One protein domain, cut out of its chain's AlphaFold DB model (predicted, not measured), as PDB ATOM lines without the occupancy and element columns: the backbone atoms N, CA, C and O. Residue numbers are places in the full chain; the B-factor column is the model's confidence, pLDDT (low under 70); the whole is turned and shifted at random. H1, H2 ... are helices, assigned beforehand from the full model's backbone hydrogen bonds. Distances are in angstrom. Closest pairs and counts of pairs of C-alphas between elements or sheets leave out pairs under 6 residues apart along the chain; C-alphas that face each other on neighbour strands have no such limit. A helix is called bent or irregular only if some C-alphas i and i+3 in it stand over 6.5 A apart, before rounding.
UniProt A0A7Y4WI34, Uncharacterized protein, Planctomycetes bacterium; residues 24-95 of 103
ATOM      1  N   LEU A  24     110.965  77.856  76.903       95.25
ATOM      2  CA  LEU A  24     110.527  78.410  78.186       95.25
ATOM      3  C   LEU A  24     109.054  78.839  78.180       95.25
ATOM      4  O   LEU A  24     108.525  79.202  79.218       95.25
ATOM      5  N   THR A  25     108.401  78.832  77.013       96.31
ATOM      6  CA  THR A  25     106.979  79.176  76.874       96.31
ATOM      7  C   THR A  25     106.261  78.235  75.892       96.31
ATOM      8  O   THR A  25     106.904  77.733  74.958       96.31
ATOM      9  N   PRO A  26     104.940  78.024  76.030       96.06
ATOM     10  CA  PRO A  26     104.130  77.147  75.174       96.06
ATOM     11  C   PRO A  26     104.084  77.495  73.690       96.06
ATOM     12  O   PRO A  26     104.081  78.666  73.332       96.06
ATOM     13  N   LYS A  27     104.001  76.524  72.771       93.44
ATOM     14  CA  LYS A  27     103.877  76.843  71.326       93.44
ATOM     15  C   LYS A  27     102.603  77.671  71.083       93.44
ATOM     16  O   LYS A  27     101.541  77.200  71.468       93.44
ATOM     17  N   PRO A  28     102.649  78.843  70.403       95.94
ATOM     18  CA  PRO A  28     101.475  79.718  70.280       95.94
ATOM     19  C   PRO A  28     100.212  78.992  69.801       95.94
ATOM     20  O   PRO A  28      99.151  79.123  70.408       95.94
ATOM     21  N   TRP A  29     100.353  78.132  68.788       94.75
ATOM     22  CA  TRP A  29      99.244  77.367  68.214       94.75
ATOM     23  C   TRP A  29      98.655  76.301  69.150       94.75
ATOM     24  O   TRP A  29      97.522  75.885  68.940       94.75
ATOM     25  N   ARG A  30      99.380  75.869  70.191       95.88
ATOM     26  CA  ARG A  30      98.846  74.991  71.246       95.88
ATOM     27  C   ARG A  30      98.049  75.762  72.307       95.88
ATOM     28  O   ARG A  30      97.236  75.159  72.994       95.88
ATOM     29  N   CYS A  31      98.207  77.086  72.371       95.94
ATOM     30  CA  CYS A  31      97.448  77.984  73.253       95.94
ATOM     31  C   CYS A  31      96.349  78.772  72.521       95.94
ATOM     32  O   CYS A  31      95.948  79.836  72.991       95.94
ATOM     33  N   ALA A  32      95.911  78.323  71.337       94.62
ATOM     34  CA  ALA A  32      94.976  79.065  70.476       94.62
ATOM     35  C   ALA A  32      95.423  80.519  70.171       94.62
ATOM     36  O   ALA A  32      94.611  81.418  69.921       94.62
ATOM     37  N   CYS A  33      96.737  80.761  70.180       96.12
ATOM     38  CA  CYS A  33      97.351  82.016  69.776       96.12
ATOM     39  C   CYS A  33      97.929  81.854  68.356       96.12
ATOM     40  O   CYS A  33      98.605  80.859  68.082       96.12
ATOM     41  N   PRO A  34      97.673  82.787  67.420       94.56
ATOM     42  CA  PRO A  34      98.221  82.713  66.074       94.56
ATOM     43  C   PRO A  34      99.745  82.814  66.105       94.56
ATOM     44  O   PRO A  34     100.355  83.184  67.110       94.56
ATOM     45  N   LEU A  35     100.368  82.520  64.968       94.50
ATOM     46  CA  LEU A  35     101.786  82.795  64.777       94.50
ATOM     47  C   LEU A  35     102.065  84.310  64.856       94.50
ATOM     48  O   LEU A  35     101.181  85.112  64.539       94.50
ATOM     49  N   PRO A  36     103.274  84.709  65.295       93.81
ATOM     50  CA  PRO A  36     103.648  86.115  65.368       93.81
ATOM     51  C   PRO A  36     103.567  86.775  63.983       93.81
ATOM     52  O   PRO A  36     104.039  86.186  63.009       93.81
ATOM     53  N   PRO A  37     102.997  87.987  63.874       93.38
ATOM     54  CA  PRO A  37     102.783  88.635  62.588       93.38
ATOM     55  C   PRO A  37     104.072  89.227  62.002       93.38
ATOM     56  O   PRO A  37     104.923  89.760  62.722       93.38
ATOM     57  N   GLY A  38     104.148  89.226  60.670       89.00
ATOM     58  CA  GLY A  38     105.222  89.851  59.897       89.00
ATOM     59  C   GLY A  38     106.562  89.118  59.969       89.00
ATOM     60  O   GLY A  38     106.738  88.148  60.707       89.00
ATOM     61  N   GLU A  39     107.528  89.624  59.213       88.31
ATOM     62  CA  GLU A  39     108.880  89.071  59.125       88.31
ATOM     63  C   GLU A  39     109.859  89.858  59.999       88.31
ATOM     64  O   GLU A  39     109.610  91.003  60.381       88.31
ATOM     65  N   TYR A  40     110.963  89.216  60.366       86.31
ATOM     66  CA  TYR A  40     112.087  89.891  61.005       86.31
ATOM     67  C   TYR A  40     113.007  90.476  59.915       86.31
ATOM     68  O   TYR A  40     113.245  89.773  58.935       86.31
ATOM     69  N   PRO A  41     113.583  91.684  60.079       90.44
ATOM     70  CA  PRO A  41     113.533  92.553  61.256       90.44
ATOM     71  C   PRO A  41     112.273  93.429  61.338       90.44
ATOM     72  O   PRO A  41     111.849  94.053  60.371       90.44
ATOM     73  N   ARG A  42     111.711  93.539  62.550       87.69
ATOM     74  CA  ARG A  42     110.592  94.442  62.874       87.69
ATOM     75  C   ARG A  42     111.128  95.728  63.494       87.69
ATOM     76  O   ARG A  42     111.038  95.896  64.711       87.69
ATOM     77  N   ALA A  43     111.752  96.557  62.662       79.06
ATOM     78  CA  ALA A  43     112.456  97.751  63.114       79.06
ATOM     79  C   ALA A  43     111.489  98.800  63.689       79.06
ATOM     80  O   ALA A  43     111.641  99.162  64.850       79.06
ATOM     81  N   GLU A  44     110.465  99.234  62.941       83.50
ATOM     82  CA  GLU A  44     109.612 100.369  63.343       83.50
ATOM     83  C   GLU A  44     108.176 100.299  62.776       83.50
ATOM     84  O   GLU A  44     107.830  99.423  61.974       83.50
ATOM     85  N   GLY A  45     107.326 101.225  63.232       89.06
ATOM     86  CA  GLY A  45     105.973 101.461  62.727       89.06
ATOM     87  C   GLY A  45     104.980 100.324  62.985       89.06
ATOM     88  O   GLY A  45     105.107  99.535  63.925       89.06
ATOM     89  N   ALA A  46     103.993 100.203  62.096       91.44
ATOM     90  CA  ALA A  46     102.870  99.280  62.258       91.44
ATOM     91  C   ALA A  46     103.293  97.801  62.403       91.44
ATOM     92  O   ALA A  46     102.591  97.006  63.028       91.44
ATOM     93  N   ALA A  47     104.438  97.395  61.841       91.44
ATOM     94  CA  ALA A  47     104.958  96.035  62.012       91.44
ATOM     95  C   ALA A  47     105.414  95.763  63.457       91.44
ATOM     96  O   ALA A  47     105.175  94.671  63.981       91.44
ATOM     97  N   ARG A  48     106.035  96.756  64.110       93.88
ATOM     98  CA  ARG A  48     106.431  96.679  65.518       93.88
ATOM     99  C   ARG A  48     105.205  96.660  66.423       93.88
ATOM    100  O   ARG A  48     105.118  95.791  67.285       93.88
ATOM    101  N   GLU A  49     104.240  97.541  66.175       95.00
ATOM    102  CA  GLU A  49     102.990  97.634  66.943       95.00
ATOM    103  C   GLU A  49     102.189  96.329  66.906       95.00
ATOM    104  O   GLU A  49     101.824  95.791  67.953       95.00
ATOM    105  N   ARG A  50     101.987  95.748  65.712       94.94
ATOM    106  CA  ARG A  50     101.289  94.458  65.566       94.94
ATOM    107  C   ARG A  50     101.992  93.329  66.313       94.94
ATOM    108  O   ARG A  50     101.328  92.462  66.879       94.94
ATOM    109  N   PHE A  51     103.323  93.313  66.311       95.62
ATOM    110  CA  PHE A  51     104.082  92.305  67.043       95.62
ATOM    111  C   PHE A  51     104.009  92.509  68.557       95.62
ATOM    112  O   PHE A  51     103.833  91.530  69.275       95.62
ATOM    113  N   THR A  52     104.069  93.749  69.048       95.38
ATOM    114  CA  THR A  52     103.858  94.058  70.471       95.38
ATOM    115  C   THR A  52     102.469  93.613  70.929       95.38
ATOM    116  O   THR A  52     102.360  92.878  71.909       95.38
ATOM    117  N   ALA A  53     101.419  93.943  70.171       96.19
ATOM    118  CA  ALA A  53     100.057  93.497  70.464       96.19
ATOM    119  C   ALA A  53      99.940  91.961  70.474       96.19
ATOM    120  O   ALA A  53      99.258  91.374  71.321       96.19
ATOM    121  N   TRP A  54     100.646  91.283  69.562       97.06
ATOM    122  CA  TRP A  54     100.743  89.826  69.573       97.06
ATOM    123  C   TRP A  54     101.456  89.299  70.828       97.06
ATOM    124  O   TRP A  54     100.962  88.345  71.428       97.06
ATOM    125  N   CYS A  55     102.561  89.916  71.258       96.69
ATOM    126  CA  CYS A  55     103.290  89.527  72.469       96.69
ATOM    127  C   CYS A  55     102.402  89.613  73.713       96.69
ATOM    128  O   CYS A  55     102.377  88.671  74.501       96.69
ATOM    129  N   GLU A  56     101.638  90.693  73.873       97.75
ATOM    130  CA  GLU A  56     100.717  90.863  75.003       97.75
ATOM    131  C   GLU A  56      99.594  89.824  74.996       97.75
ATOM    132  O   GLU A  56      99.272  89.224  76.023       97.75
ATOM    133  N   ARG A  57      99.005  89.573  73.820       97.44
ATOM    134  CA  ARG A  57      97.996  88.522  73.664       97.44
ATOM    135  C   ARG A  57      98.575  87.151  74.003       97.44
ATOM    136  O   ARG A  57      97.919  86.370  74.689       97.44
ATOM    137  N   TYR A  58      99.766  86.848  73.501       97.88
ATOM    138  CA  TYR A  58     100.439  85.580  73.741       97.88
ATOM    139  C   TYR A  58     100.781  85.405  75.223       97.88
ATOM    140  O   TYR A  58     100.494  84.342  75.761       97.88
ATOM    141  N   ALA A  59     101.286  86.446  75.893       97.12
ATOM    142  CA  ALA A  59     101.566  86.427  77.328       97.12
ATOM    143  C   ALA A  59     100.321  86.036  78.141       97.12
ATOM    144  O   ALA A  59     100.387  85.095  78.923       97.12
ATOM    145  N   ARG A  60      99.165  86.653  77.857       97.56
ATOM    146  CA  ARG A  60      97.888  86.281  78.495       97.56
ATOM    147  C   ARG A  60      97.444  84.857  78.147       97.56
ATOM    148  O   ARG A  60      96.950  84.125  78.997       97.56
ATOM    149  N   ALA A  61      97.611  84.439  76.892       97.00
ATOM    150  CA  ALA A  61      97.171  83.118  76.438       97.00
ATOM    151  C   ALA A  61      97.925  81.965  77.124       97.00
ATOM    152  O   ALA A  61      97.343  80.903  77.346       97.00
ATOM    153  N   ILE A  62      99.206  82.157  77.460       97.31
ATOM    154  CA  ILE A  62     100.037  81.102  78.054       97.31
ATOM    155  C   ILE A  62      99.858  80.946  79.570       97.31
ATOM    156  O   ILE A  62     100.264  79.921  80.110       97.31
ATOM    157  N   GLU A  63      99.203  81.887  80.259       96.69
ATOM    158  CA  GLU A  63      98.977  81.849  81.719       96.69
ATOM    159  C   GLU A  63      98.203  80.612  82.197       96.69
ATOM    160  O   GLU A  63      98.238  80.260  83.375       96.69
ATOM    161  N   ARG A  64      97.505  79.920  81.298       96.81
ATOM    162  CA  ARG A  64      96.709  78.727  81.616       96.81
ATOM    163  C   ARG A  64      97.454  77.414  81.387       96.81
ATOM    164  O   ARG A  64      96.856  76.357  81.563       96.81
ATOM    165  N   PHE A  65      98.718  77.472  80.976       98.06
ATOM    166  CA  PHE A  65      99.466  76.310  80.515       98.06
ATOM    167  C   PHE A  65     100.823  76.182  81.205       98.06
ATOM    168  O   PHE A  65     101.441  77.172  81.604       98.06
ATOM    169  N   ALA A  66     101.296  74.942  81.283       97.81
ATOM    170  CA  ALA A  66     102.698  74.617  81.502       97.81
ATOM    171  C   ALA A  66     103.348  74.233  80.162       97.81
ATOM    172  O   ALA A  66     102.696  73.678  79.277       97.81
ATOM    173  N   THR A  67     104.642  74.520  80.004       97.00
ATOM    174  CA  THR A  67     105.379  74.210  78.761       97.00
ATOM    175  C   THR A  67     105.822  72.747  78.715       97.00
ATOM    176  O   THR A  67     105.880  72.118  77.657       97.00
ATOM    177  N   CYS A  68     106.156  72.190  79.875       94.62
ATOM    178  CA  CYS A  68     106.547  70.798  80.044       94.62
ATOM    179  C   CYS A  68     106.067  70.283  81.406       94.62
ATOM    180  O   CYS A  68     105.482  71.025  82.191       94.62
ATOM    181  N   ARG A  69     106.294  68.996  81.668       95.38
ATOM    182  CA  ARG A  69     105.984  68.340  82.937       95.38
ATOM    183  C   ARG A  69     107.268  67.749  83.489       95.38
ATOM    184  O   ARG A  69     107.948  67.012  82.776       95.38
ATOM    185  N   TYR A  70     107.572  68.041  84.747       94.19
ATOM    186  CA  TYR A  70     108.572  67.270  85.470       94.19
ATOM    187  C   TYR A  70     108.025  65.858  85.713       94.19
ATOM    188  O   TYR A  70     106.938  65.711  86.271       94.19
ATOM    189  N   LEU A  71     108.751  64.837  85.254       91.81
ATOM    190  CA  LEU A  71     108.387  63.431  85.450       91.81
ATOM    191  C   LEU A  71     109.245  62.808  86.546       91.81
ATOM    192  O   LEU A  71     108.726  62.290  87.528       91.81
ATOM    193  N   GLU A  72     110.560  62.901  86.388       89.44
ATOM    194  CA  GLU A  72     111.524  62.333  87.318       89.44
ATOM    195  C   GLU A  72     112.894  62.993  87.143       89.44
ATOM    196  O   GLU A  72     113.167  63.662  86.142       89.44
ATOM    197  N   THR A  73     113.769  62.771  88.122       86.62
ATOM    198  CA  THR A  73     115.199  63.046  88.010       86.62
ATOM    199  C   THR A  73     115.901  61.703  87.920       86.62
ATOM    200  O   THR A  73     115.788  60.890  88.833       86.62
ATOM    201  N   VAL A  74     116.636  61.477  86.832       85.50
ATOM    202  CA  VAL A  74     117.434  60.262  86.646       85.50
ATOM    203  C   VAL A  74     118.890  60.572  86.994       85.50
ATOM    204  O   VAL A  74     119.499  61.447  86.380       85.50
ATOM    205  N   GLY A  75     119.448  59.835  87.956       83.19
ATOM    206  CA  GLY A  75     120.808  60.035  88.469       83.19
ATOM    207  C   GLY A  75     120.875  60.931  89.709       83.19
ATOM    208  O   GLY A  75     119.858  61.366  90.251       83.19
ATOM    209  N   GLU A  76     122.090  61.191  90.194       73.62
ATOM    210  CA  GLU A  76     122.299  61.970  91.417       73.62
ATOM    211  C   GLU A  76     122.046  63.467  91.200       73.62
ATOM    212  O   GLU A  76     122.799  64.164  90.517       73.62
ATOM    213  N   ARG A  77     121.011  63.990  91.866       65.00
ATOM    214  CA  ARG A  77     120.649  65.419  91.848       65.00
ATOM    215  C   ARG A  77     121.757  66.329  92.398       65.00
ATOM    216  O   ARG A  77     121.842  67.490  92.013       65.00
ATOM    217  N   ALA A  78     122.603  65.797  93.282       57.12
ATOM    218  CA  ALA A  78     123.682  66.528  93.946       57.12
ATOM    219  C   ALA A  78     124.888  66.822  93.036       57.12
ATOM    220  O   ALA A  78     125.719  67.658  93.381       57.12
ATOM    221  N   ALA A  79     124.990  66.170  91.873       55.41
ATOM    222  CA  ALA A  79     126.235  66.130  91.112       55.41
ATOM    223  C   ALA A  79     126.659  67.471  90.479       55.41
ATOM    224  O   ALA A  79     127.811  67.578  90.067       55.41
ATOM    225  N   ARG A  80     125.782  68.490  90.381       62.44
ATOM    226  CA  ARG A  80     126.145  69.824  89.845       62.44
ATOM    227  C   ARG A  80     125.396  70.969  90.529       62.44
ATOM    228  O   ARG A  80     124.450  71.519  89.965       62.44
ATOM    229  N   SER A  81     125.846  71.360  91.723       69.44
ATOM    230  CA  SER A  81     125.316  72.527  92.457       69.44
ATOM    231  C   SER A  81     125.347  73.822  91.629       69.44
ATOM    232  O   SER A  81     124.439  74.641  91.732       69.44
ATOM    233  N   GLU A  82     126.332  73.967  90.741       84.62
ATOM    234  CA  GLU A  82     126.511  75.127  89.857       84.62
ATOM    235  C   GLU A  82     125.343  75.353  88.881       84.62
ATOM    236  O   GLU A  82     125.076  76.484  88.480       84.62
ATOM    237  N   LEU A  83     124.624  74.291  88.496       83.62
ATOM    238  CA  LEU A  83     123.507  74.377  87.548       83.62
ATOM    239  C   LEU A  83     122.147  74.550  88.231       83.62
ATOM    240  O   LEU A  83     121.155  74.788  87.541       83.62
ATOM    241  N   ALA A  84     122.081  74.453  89.560       86.38
ATOM    242  CA  ALA A  84     120.823  74.556  90.294       86.38
ATOM    243  C   ALA A  84     120.060  75.867  90.008       86.38
ATOM    244  O   ALA A  84     118.868  75.776  89.707       86.38
ATOM    245  N   PRO A  85     120.703  77.057  89.966       90.75
ATOM    246  CA  PRO A  85     119.996  78.298  89.640       90.75
ATOM    247  C   PRO A  85     119.416  78.302  88.220       90.75
ATOM    248  O   PRO A  85     118.325  78.816  87.985       90.75
ATOM    249  N   LEU A  86     120.124  77.700  87.258       88.88
ATOM    250  CA  LEU A  86     119.653  77.602  85.876       88.88
ATOM    251  C   LEU A  86     118.420  76.696  85.772       88.88
ATOM    252  O   LEU A  86     117.468  77.031  85.065       88.88
ATOM    253  N   ILE A  87     118.434  75.565  86.483       89.12
ATOM    254  CA  ILE A  87     117.299  74.637  86.546       89.12
ATOM    255  C   ILE A  87     116.100  75.320  87.211       89.12
ATOM    256  O   ILE A  87     114.995  75.233  86.690       89.12
ATOM    257  N   GLU A  88     116.308  76.066  88.296       92.00
ATOM    258  CA  GLU A  88     115.231  76.795  88.973       92.00
ATOM    259  C   GLU A  88     114.576  77.843  88.059       92.00
ATOM    260  O   GLU A  88     113.347  77.909  87.962       92.00
ATOM    261  N   ILE A  89     115.379  78.624  87.323       94.19
ATOM    262  CA  ILE A  89     114.872  79.587  86.333       94.19
ATOM    263  C   ILE A  89     114.051  78.871  85.255       94.19
ATOM    264  O   ILE A  89     112.966  79.333  84.891       94.19
ATOM    265  N   HIS A  90     114.553  77.743  84.750       94.31
ATOM    266  CA  HIS A  90     113.846  76.926  83.770       94.31
ATOM    267  C   HIS A  90     112.509  76.408  84.316       94.31
ATOM    268  O   HIS A  90     111.474  76.568  83.666       94.31
ATOM    269  N   ASP A  91     112.512  75.804  85.501       95.06
ATOM    270  CA  ASP A  91     111.338  75.169  86.094       95.06
ATOM    271  C   ASP A  91     110.257  76.203  86.411       95.06
ATOM    272  O   ASP A  91     109.080  75.986  86.109       95.06
ATOM    273  N   LYS A  92     110.664  77.381  86.901       96.44
ATOM    274  CA  LYS A  92     109.768  78.519  87.115       96.44
ATOM    275  C   LYS A  92     109.169  79.032  85.807       96.44
ATOM    276  O   LYS A  92     107.966  79.265  85.741       96.44
ATOM    277  N   ALA A  93     109.981  79.209  84.764       96.62
ATOM    278  CA  ALA A  93     109.499  79.715  83.480       96.62
ATOM    279  C   ALA A  93     108.556  78.721  82.781       96.62
ATOM    280  O   ALA A  93     107.545  79.112  82.202       96.62
ATOM    281  N   THR A  94     108.869  77.429  82.861       97.31
ATOM    282  CA  THR A  94     108.093  76.367  82.207       97.31
ATOM    283  C   THR A  94     106.888  75.900  83.012       97.31
ATOM    284  O   THR A  94     106.003  75.265  82.428       97.31
ATOM    285  N   ARG A  95     106.838  76.218  84.313       97.69
ATOM    286  CA  ARG A  95     105.790  75.809  85.262       97.69
ATOM    287  C   ARG A  95     105.655  74.290  85.350       97.69
ATOM    288  O   ARG A  95     104.562  73.744  85.498       97.69
TER     289      ARG A  95
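This is residues 24 to 95 of the 103 residues of an uncharacterized protein of Planctomycetes bacterium (UniProt A0A7Y4WI34). Two loops of chain lie end to end, one out to each end of a long shape, and both helices that bring the chain back run toward the middle, where the first and last printed residues lie. In the first loop residues 32 to 45 lead outward from the short helix H1 and H2 returns; in the second, residues 63 to 76 lead outward and the kinked helix H3 returns, with residues 71 to 88 sticking out as an open arm. The printed part has 72 residues with three named helices, in the order H1, H2, H3, and no named strand; the class is all helix. The whole is only just extended, close to loose, with a radius of gyration of the C-alphas of 16.8 A, and it spans 51 by 25 by 16 A.

The first helix, H1, residues 28 to 31, and the second, H2, residues 46 to 62, only just touch, with 3 pairs of C-alphas within 8 A. H2 touches H1 with residues 58 to 62 alone, and their closest C-alphas, those of Cys 31 and Ala 61, are 6.0 A apart. H3, residues 77 to 94, touches no helix: it is apart from H1 and from H2. In H2 each O i to N i+4 pair is within hydrogen-bond range, in H3 8 of 14 are, and H1 is too short for such a pair.

The printed part begins at Leu 24, C-alpha at (110.527, 78.410, 78.186). H1 runs from Pro 28 to Cys 31. H2 runs from Ala 46, C-alpha at (102.870, 99.280, 62.258), to Ile 62, C-alpha at (100.037, 81.102, 78.054), and is 24.2 A from first to last C-alpha. H3 runs from Arg 77 to Thr 94, C-alpha at (108.093, 76.367, 82.207), and measures 19.2 A. It is irregular: C-alphas 79 and 82 are 9.1 A apart, and it has a kink of 89 degrees near residue 84.

The two C-alphas farthest apart, those of Gly 45 and Glu 76, are 51.5 A apart, while those of the first and last printed residues, Leu 24 and Arg 95, are 8.9 A apart. Residues 71 to 88, of which 77 to 88 belong to H3, stand free; without them the body spans 40 by 23 by 15 A. The links H1 to H2 and H2 to H3 are both long, with 14 residues each. The printed part has no cut. The mean pLDDT of the printed part is 90.7, and residues 77 to 81 are under 70.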